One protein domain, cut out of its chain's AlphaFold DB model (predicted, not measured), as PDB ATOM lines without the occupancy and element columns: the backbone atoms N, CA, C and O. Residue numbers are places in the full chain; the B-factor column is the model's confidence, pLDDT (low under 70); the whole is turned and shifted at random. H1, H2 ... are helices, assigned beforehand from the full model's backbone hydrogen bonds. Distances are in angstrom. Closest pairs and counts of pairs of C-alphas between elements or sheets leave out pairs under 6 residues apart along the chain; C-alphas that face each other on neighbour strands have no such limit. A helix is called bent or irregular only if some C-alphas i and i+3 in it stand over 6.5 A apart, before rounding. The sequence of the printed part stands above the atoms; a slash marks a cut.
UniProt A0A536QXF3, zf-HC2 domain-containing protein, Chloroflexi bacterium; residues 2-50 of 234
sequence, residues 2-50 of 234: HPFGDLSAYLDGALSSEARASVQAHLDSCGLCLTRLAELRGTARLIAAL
ATOM      1  N   HIS A   2      25.656 -28.797  -4.065       93.69
ATOM      2  CA  HIS A   2      26.886 -29.421  -4.581       93.69
ATOM      3  C   HIS A   2      27.474 -30.406  -3.555       93.69
ATOM      4  O   HIS A   2      27.645 -30.011  -2.399       93.69
ATOM      5  N   PRO A   3      27.827 -31.648  -3.938       95.50
ATOM      6  CA  PRO A   3      28.331 -32.672  -3.019       95.50
ATOM      7  C   PRO A   3      29.840 -32.517  -2.753       95.50
ATOM      8  O   PRO A   3      30.623 -33.438  -2.969       95.50
ATOM      9  N   PHE A   4      30.295 -31.337  -2.314       96.00
ATOM     10  CA  PHE A   4      31.735 -31.078  -2.142       96.00
ATOM     11  C   PHE A   4      32.407 -31.986  -1.108       96.00
ATOM     12  O   PHE A   4      33.574 -32.326  -1.287       96.00
ATOM     13  N   GLY A   5      31.682 -32.390  -0.058       95.38
ATOM     14  CA  GLY A   5      32.192 -33.331   0.945       95.38
ATOM     15  C   GLY A   5      32.546 -34.691   0.339       95.38
ATOM     16  O   GLY A   5      33.604 -35.246   0.634       95.38
ATOM     17  N   ASP A   6      31.727 -35.159  -0.602       97.44
ATOM     18  CA  ASP A   6      31.849 -36.496  -1.185       97.44
ATOM     19  C   ASP A   6      32.884 -36.567  -2.315       97.44
ATOM     20  O   ASP A   6      33.304 -37.659  -2.681       97.44
ATOM     21  N   LEU A   7      33.350 -35.432  -2.860       98.00
ATOM     22  CA  LEU A   7      34.361 -35.422  -3.931       98.00
ATOM     23  C   LEU A   7      35.712 -35.995  -3.482       98.00
ATOM     24  O   LEU A   7      36.397 -36.636  -4.279       98.00
ATOM     25  N   SER A   8      36.091 -35.773  -2.219       97.50
ATOM     26  CA  SER A   8      37.315 -36.345  -1.639       97.50
ATOM     27  C   SER A   8      37.201 -37.868  -1.508       97.50
ATOM     28  O   SER A   8      37.996 -38.600  -2.089       97.50
ATOM     29  N   ALA A   9      36.121 -38.348  -0.885       97.88
ATOM     30  CA  ALA A   9      35.811 -39.771  -0.773       97.88
ATOM     31  C   ALA A   9      35.628 -40.454  -2.143       97.88
ATOM     32  O   ALA A   9      35.975 -41.623  -2.308       97.88
ATOM     33  N   TYR A  10      35.102 -39.738  -3.139       98.19
ATOM     34  CA  TYR A  10      35.015 -40.208  -4.520       98.19
ATOM     35  C   TYR A  10      36.411 -40.424  -5.125       98.19
ATOM     36  O   TYR A  10      36.638 -41.457  -5.758       98.19
ATOM     37  N   LEU A  11      37.348 -39.489  -4.906       98.00
ATOM     38  CA  LEU A  11      38.736 -39.577  -5.379       98.00
ATOM     39  C   LEU A  11      39.485 -40.742  -4.721       98.00
ATOM     40  O   LEU A  11      40.135 -41.509  -5.429       98.00
ATOM     41  N   ASP A  12      39.332 -40.917  -3.408       97.38
ATOM     42  CA  ASP A  12      39.981 -41.991  -2.638       97.38
ATOM     43  C   ASP A  12      39.306 -43.362  -2.823       97.38
ATOM     44  O   ASP A  12      39.766 -44.381  -2.308       97.38
ATOM     45  N   GLY A  13      38.186 -43.411  -3.549       97.75
ATOM     46  CA  GLY A  13      37.415 -44.630  -3.759       97.75
ATOM     47  C   GLY A  13      36.640 -45.116  -2.524       97.75
ATOM     48  O   GLY A  13      36.132 -46.237  -2.538       97.75
ATOM     49  N   ALA A  14      36.495 -44.277  -1.498       98.12
ATOM     50  CA  ALA A  14      35.861 -44.593  -0.218       98.12
ATOM     51  C   ALA A  14      34.317 -44.554  -0.236       98.12
ATOM     52  O   ALA A  14      33.681 -44.927   0.748       98.12
ATOM     53  N   LEU A  15      33.691 -44.121  -1.337       98.12
ATOM     54  CA  LEU A  15      32.229 -44.133  -1.475       98.12
ATOM     55  C   LEU A  15      31.671 -45.536  -1.766       98.12
ATOM     56  O   LEU A  15      32.274 -46.329  -2.501       98.12
ATOM     57  N   SER A  16      30.455 -45.797  -1.273       98.25
ATOM     58  CA  SER A  16      29.640 -46.940  -1.704       98.25
ATOM     59  C   SER A  16      29.329 -46.857  -3.207       98.25
ATOM     60  O   SER A  16      29.461 -45.802  -3.833       98.25
ATOM     61  N   SER A  17      28.937 -47.973  -3.825       98.00
ATOM     62  CA  SER A  17      28.598 -48.009  -5.256       98.00
ATOM     63  C   SER A  17      27.447 -47.058  -5.610       98.00
ATOM     64  O   SER A  17      27.538 -46.345  -6.606       98.00
ATOM     65  N   GLU A  18      26.415 -46.996  -4.768       98.06
ATOM     66  CA  GLU A  18      25.251 -46.124  -4.949       98.06
ATOM     67  C   GLU A  18      25.616 -44.635  -4.838       98.06
ATOM     68  O   GLU A  18      25.309 -43.853  -5.738       98.06
ATOM     69  N   ALA A  19      26.358 -44.246  -3.793       97.50
ATOM     70  CA  ALA A  19      26.811 -42.863  -3.620       97.50
ATOM     71  C   ALA A  19      27.794 -42.432  -4.720       97.50
ATOM     72  O   ALA A  19      27.786 -41.291  -5.176       97.50
ATOM     73  N   ARG A  20      28.631 -43.355  -5.209       98.25
ATOM     74  CA  ARG A  20      29.515 -43.086  -6.348       98.25
ATOM     75  C   ARG A  20      28.715 -42.813  -7.625       98.25
ATOM     76  O   ARG A  20      29.085 -41.907  -8.366       98.25
ATOM     77  N   ALA A  21      27.635 -43.557  -7.875       98.31
ATOM     78  CA  ALA A  21      26.781 -43.352  -9.045       98.31
ATOM     79  C   ALA A  21      26.052 -41.997  -9.000       98.31
ATOM     80  O   ALA A  21      25.984 -41.310 -10.020       98.31
ATOM     81  N   SER A  22      25.565 -41.574  -7.828       97.81
ATOM     82  CA  SER A  22      24.907 -40.268  -7.679       97.81
ATOM     83  C   SER A  22      25.881 -39.097  -7.867       97.81
ATOM     84  O   SER A  22      25.561 -38.143  -8.582       97.81
ATOM     85  N   VAL A  23      27.094 -39.186  -7.307       98.31
ATOM     86  CA  VAL A  23      28.156 -38.190  -7.530       98.31
ATOM     87  C   VAL A  23      28.575 -38.167  -8.998       98.31
ATOM     88  O   VAL A  23      28.720 -37.083  -9.558       98.31
ATOM     89  N   GLN A  24      28.707 -39.328  -9.649       98.44
ATOM     90  CA  GLN A  24      29.030 -39.403 -11.077       98.44
ATOM     91  C   GLN A  24      27.977 -38.688 -11.932       98.44
ATOM     92  O   GLN A  24      28.333 -37.811 -12.713       98.44
ATOM     93  N   ALA A  25      26.692 -38.981 -11.721       98.06
ATOM     94  CA  ALA A  25      25.606 -38.315 -12.440       98.06
ATOM     95  C   ALA A  25      25.603 -36.785 -12.218       98.06
ATOM     96  O   ALA A  25      25.283 -36.012 -13.123       98.06
ATOM     97  N   HIS A  26      25.995 -36.322 -11.023       98.38
ATOM     98  CA  HIS A  26      26.165 -34.891 -10.763       98.38
ATOM     99  C   HIS A  26      27.369 -34.301 -11.509       98.38
ATOM    100  O   HIS A  26      27.265 -33.208 -12.065       98.38
ATOM    101  N   LEU A  27      28.504 -35.005 -11.547       98.19
ATOM    102  CA  LEU A  27      29.701 -34.569 -12.271       98.19
ATOM    103  C   LEU A  27      29.442 -34.430 -13.775       98.19
ATOM    104  O   LEU A  27      29.947 -33.488 -14.379       98.19
ATOM    105  N   ASP A  28      28.603 -35.288 -14.353       98.25
ATOM    106  CA  ASP A  28      28.267 -35.245 -15.782       98.25
ATOM    107  C   ASP A  28      27.472 -33.981 -16.175       98.25
ATOM    108  O   ASP A  28      27.503 -33.558 -17.330       98.25
ATOM    109  N   SER A  29      26.784 -33.342 -15.220       97.94
ATOM    110  CA  SER A  29      25.946 -32.152 -15.455       97.94
ATOM    111  C   SER A  29      26.497 -30.856 -14.848       97.94
ATOM    112  O   SER A  29      26.007 -29.769 -15.165       97.94
ATOM    113  N   CYS A  30      27.518 -30.931 -13.989       98.56
ATOM    114  CA  CYS A  30      27.983 -29.802 -13.188       98.56
ATOM    115  C   CYS A  30      29.462 -29.468 -13.435       98.56
ATOM    116  O   CYS A  30      30.369 -30.038 -12.822       98.56
ATOM    117  N   GLY A  31      29.705 -28.449 -14.267       98.06
ATOM    118  CA  GLY A  31      31.056 -27.965 -14.576       98.06
ATOM    119  C   GLY A  31      31.841 -27.474 -13.353       98.06
ATOM    120  O   GLY A  31      33.041 -27.709 -13.263       98.06
ATOM    121  N   LEU A  32      31.173 -26.864 -12.365       98.12
ATOM    122  CA  LEU A  32      31.822 -26.399 -11.132       98.12
ATOM    123  C   LEU A  32      32.428 -27.575 -10.348       98.12
ATOM    124  O   LEU A  32      33.589 -27.526  -9.940       98.12
ATOM    125  N   CYS A  33      31.669 -28.663 -10.179       98.31
ATOM    126  CA  CYS A  33      32.155 -29.856  -9.488       98.31
ATOM    127  C   CYS A  33      33.271 -30.566 -10.267       98.31
ATOM    128  O   CYS A  33      34.202 -31.067  -9.636       98.31
ATOM    129  N   LEU A  34      33.235 -30.556 -11.605       98.31
ATOM    130  CA  LEU A  34      34.332 -31.069 -12.437       98.31
ATOM    131  C   LEU A  34      35.625 -30.269 -12.248       98.31
ATOM    132  O   LEU A  34      36.678 -30.870 -12.026       98.31
ATOM    133  N   THR A  35      35.554 -28.935 -12.275       98.44
ATOM    134  CA  THR A  35      36.715 -28.067 -12.018       98.44
ATOM    135  C   THR A  35      37.287 -28.333 -10.629       98.44
ATOM    136  O   THR A  35      38.489 -28.553 -10.485       98.44
ATOM    137  N   ARG A  36      36.427 -28.429  -9.608       98.25
ATOM    138  CA  ARG A  36      36.865 -28.726  -8.239       98.25
ATOM    139  C   ARG A  36      37.516 -30.105  -8.110       98.25
ATOM    140  O   ARG A  36      38.517 -30.255  -7.415       98.25
ATOM    141  N   LEU A  37      36.980 -31.118  -8.790       98.44
ATOM    142  CA  LEU A  37      37.572 -32.455  -8.826       98.44
ATOM    143  C   LEU A  37      38.938 -32.451  -9.535       98.44
ATOM    144  O   LEU A  37      39.852 -33.163  -9.115       98.44
ATOM    145  N   ALA A  38      39.099 -31.646 -10.589       98.31
ATOM    146  CA  ALA A  38      40.376 -31.469 -11.276       98.31
ATOM    147  C   ALA A  38      41.426 -30.794 -10.375       98.31
ATOM    148  O   ALA A  38      42.564 -31.263 -10.336       98.31
ATOM    149  N   GLU A  39      41.041 -29.775  -9.598       98.38
ATOM    150  CA  GLU A  39      41.904 -29.154  -8.580       98.38
ATOM    151  C   GLU A  39      42.386 -30.184  -7.548       98.38
ATOM    152  O   GLU A  39      43.590 -30.304  -7.318       98.38
ATOM    153  N   LEU A  40      41.469 -30.988  -6.989       98.25
ATOM    154  CA  LEU A  40      41.802 -32.034  -6.011       98.25
ATOM    155  C   LEU A  40      42.763 -33.086  -6.591       98.25
ATOM    156  O   LEU A  40      43.750 -33.461  -5.953       98.25
ATOM    157  N   ARG A  41      42.534 -33.524  -7.836       98.12
ATOM    158  CA  ARG A  41      43.452 -34.433  -8.546       98.12
ATOM    159  C   ARG A  41      44.814 -33.788  -8.799       98.12
ATOM    160  O   ARG A  41      45.830 -34.474  -8.705       98.12
ATOM    161  N   GLY A  42      44.848 -32.491  -9.099       98.06
ATOM    162  CA  GLY A  42      46.079 -31.713  -9.223       98.06
ATOM    163  C   GLY A  42      46.882 -31.717  -7.924       98.06
ATOM    164  O   GLY A  42      48.061 -32.072  -7.935       98.06
ATOM    165  N   THR A  43      46.234 -31.434  -6.791       97.94
ATOM    166  CA  THR A  43      46.890 -31.477  -5.475       97.94
ATOM    167  C   THR A  43      47.379 -32.877  -5.113       97.94
ATOM    168  O   THR A  43      48.511 -33.023  -4.661       97.94
ATOM    169  N   ALA A  44      46.588 -33.920  -5.389       97.31
ATOM    170  CA  ALA A  44      46.984 -35.303  -5.133       97.31
ATOM    171  C   ALA A  44      48.217 -35.712  -5.957       97.31
ATOM    172  O   ALA A  44      49.108 -36.379  -5.439       97.31
ATOM    173  N   ARG A  45      48.317 -35.262  -7.218       97.94
ATOM    174  CA  ARG A  45      49.503 -35.486  -8.064       97.94
ATOM    175  C   ARG A  45      50.744 -34.777  -7.534       97.94
ATOM    176  O   ARG A  45      51.813 -35.374  -7.551       97.94
ATOM    177  N   LEU A  46      50.608 -33.537  -7.058       97.94
ATOM    178  CA  LEU A  46      51.723 -32.812  -6.445       97.94
ATOM    179  C   LEU A  46      52.210 -33.525  -5.182       97.94
ATOM    180  O   LEU A  46      53.409 -33.724  -5.038       97.94
ATOM    181  N   ILE A  47      51.292 -33.979  -4.324       96.62
ATOM    182  CA  ILE A  47      51.621 -34.759  -3.121       96.62
ATOM    183  C   ILE A  47      52.313 -36.075  -3.498       96.62
ATOM    184  O   ILE A  47      53.341 -36.411  -2.919       96.62
ATOM    185  N   ALA A  48      51.797 -36.795  -4.496       95.81
ATOM    186  CA  ALA A  48      52.383 -38.050  -4.965       95.81
ATOM    187  C   ALA A  48      53.768 -37.878  -5.617       95.81
ATOM    188  O   ALA A  48      54.530 -38.839  -5.686       95.81
ATOM    189  N   ALA A  49      54.093 -36.675  -6.095       96.94
ATOM    190  CA  ALA A  49      55.400 -36.349  -6.653       96.94
ATOM    191  C   ALA A  49      56.450 -36.011  -5.581       96.94
ATOM    192  O   ALA A  49      57.633 -35.908  -5.914       96.94
ATOM    193  N   LEU A  50      56.059 -35.831  -4.310       97.19
ATOM    194  CA  LEU A  50      57.039 -35.633  -3.246       97.19
ATOM    195  C   LEU A  50      57.906 -36.892  -3.102       97.19
ATOM    196  O   LEU A  50      57.389 -38.013  -3.145       97.19
TER     197      LEU A  50
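AT A GLANCE: This is residues 2 to 50 of the 234 residues of the protein "zf-HC2 domain-containing protein" of Chloroflexi bacterium (UniProt A0A536QXF3). Two longer helices, H3 and H2, meet near their joined ends as a V, and the short helix H1 sits between the two arms, toward one side of the V, where it packs on both. The arm made by H3 is the longer one, and its last part, with residues 49 and 50 after it, sticks out as a free tip from residue 45 to residue 50. The printed part has 49 residues with three named helices, in the order H1, H2, H3 along the chain, and no named strand; the class is all helix. The whole is only just compact, close to loose, with a radius of gyration of the C-alphas of 11.1 A, and the C-alphas span 33 by 23 by 14 A along their three main axes.

IN THESE COORDINATES: Begin with the longest helix, H3, residues 31 to 48. Find C-alpha 31 of Gly 31 at (31.056, -27.965, -14.576); from there the helix runs 25.5 A to C-alpha 48 of Ala 48 at (52.383, -38.050, -4.965), and x rises overall between these two ends. Step back across Cys 30 to reach H2, residues 17 to 29, which is 19.0 A from first to last C-alpha. It begins at C-alpha 17 of Ser 17, at (28.598, -48.009, -5.256), and ends at Ser 29. Near the start of the printed part you will find H1, residues 4 to 11, from Phe 4 to Leu 11, with 11.5 A between its first and last C-alphas. H1 is neither bent nor irregular, but only just: C-alphas 5 and 8 are 6.5 A apart.

HOW THE PARTS SIT: Start at H3 and look toward H1. They touch, with 5 pairs of C-alphas within 8 A, and H3 does so with residues 33 to 41 alone. Their closest C-alphas are those of Leu 7 and Leu 37, 6.6 A apart. H1 and H3 stand at a steep tilt of 50 degrees and run the same way. Go next to residues 20 to 23, the part of H2 that alone touches H1; here 4 pairs of C-alphas are within 8 A. The closest C-alphas of H1 and H2 are those of Tyr 10 and Arg 20, 6.5 A apart. These two helices run opposite ways at a steep tilt of 68 degrees, only just short of about perpendicular. The centre of H1 is 10.7 A from that of H2 and 10.7 A from that of H3. Now look at the corner by the link of H2 and H3: they touch only at the corner, and only just, with 3 pairs of C-alphas within 8 A, made by residues 26 to 27 of H2 and 33 to 34 of H3. The closest C-alphas there are those of Leu 27 and Leu 34, 5.8 A apart. H2 and H3 run opposite ways at a steep tilt of 63 degrees, and their centres are 16.6 A apart. Along the backbone, every O i to N i+4 pair of H3 is within hydrogen-bond range, while 8 of 9 are in H2 and 2 of 4 in H1.

THE WHOLE: The two C-alphas farthest apart are those of Ser 29 and Leu 50, 33.6 A apart; from His 2 to Leu 50, the first and last printed C-alphas, the distance is 30.8 A. Residues 45 to 50, of which 45 to 48 belong to H3, stand free. The link from H1 to H2, 5 residues, is tight, and so is the link from H2 to H3, which is the single residue Cys 30. The printed part runs from residue 2 to residue 50 of a chain of 234 residues and has no cut. In the B-factor column of this predicted model you will find a mean pLDDT of 97.7 over the printed part, and no printed residue is under 70.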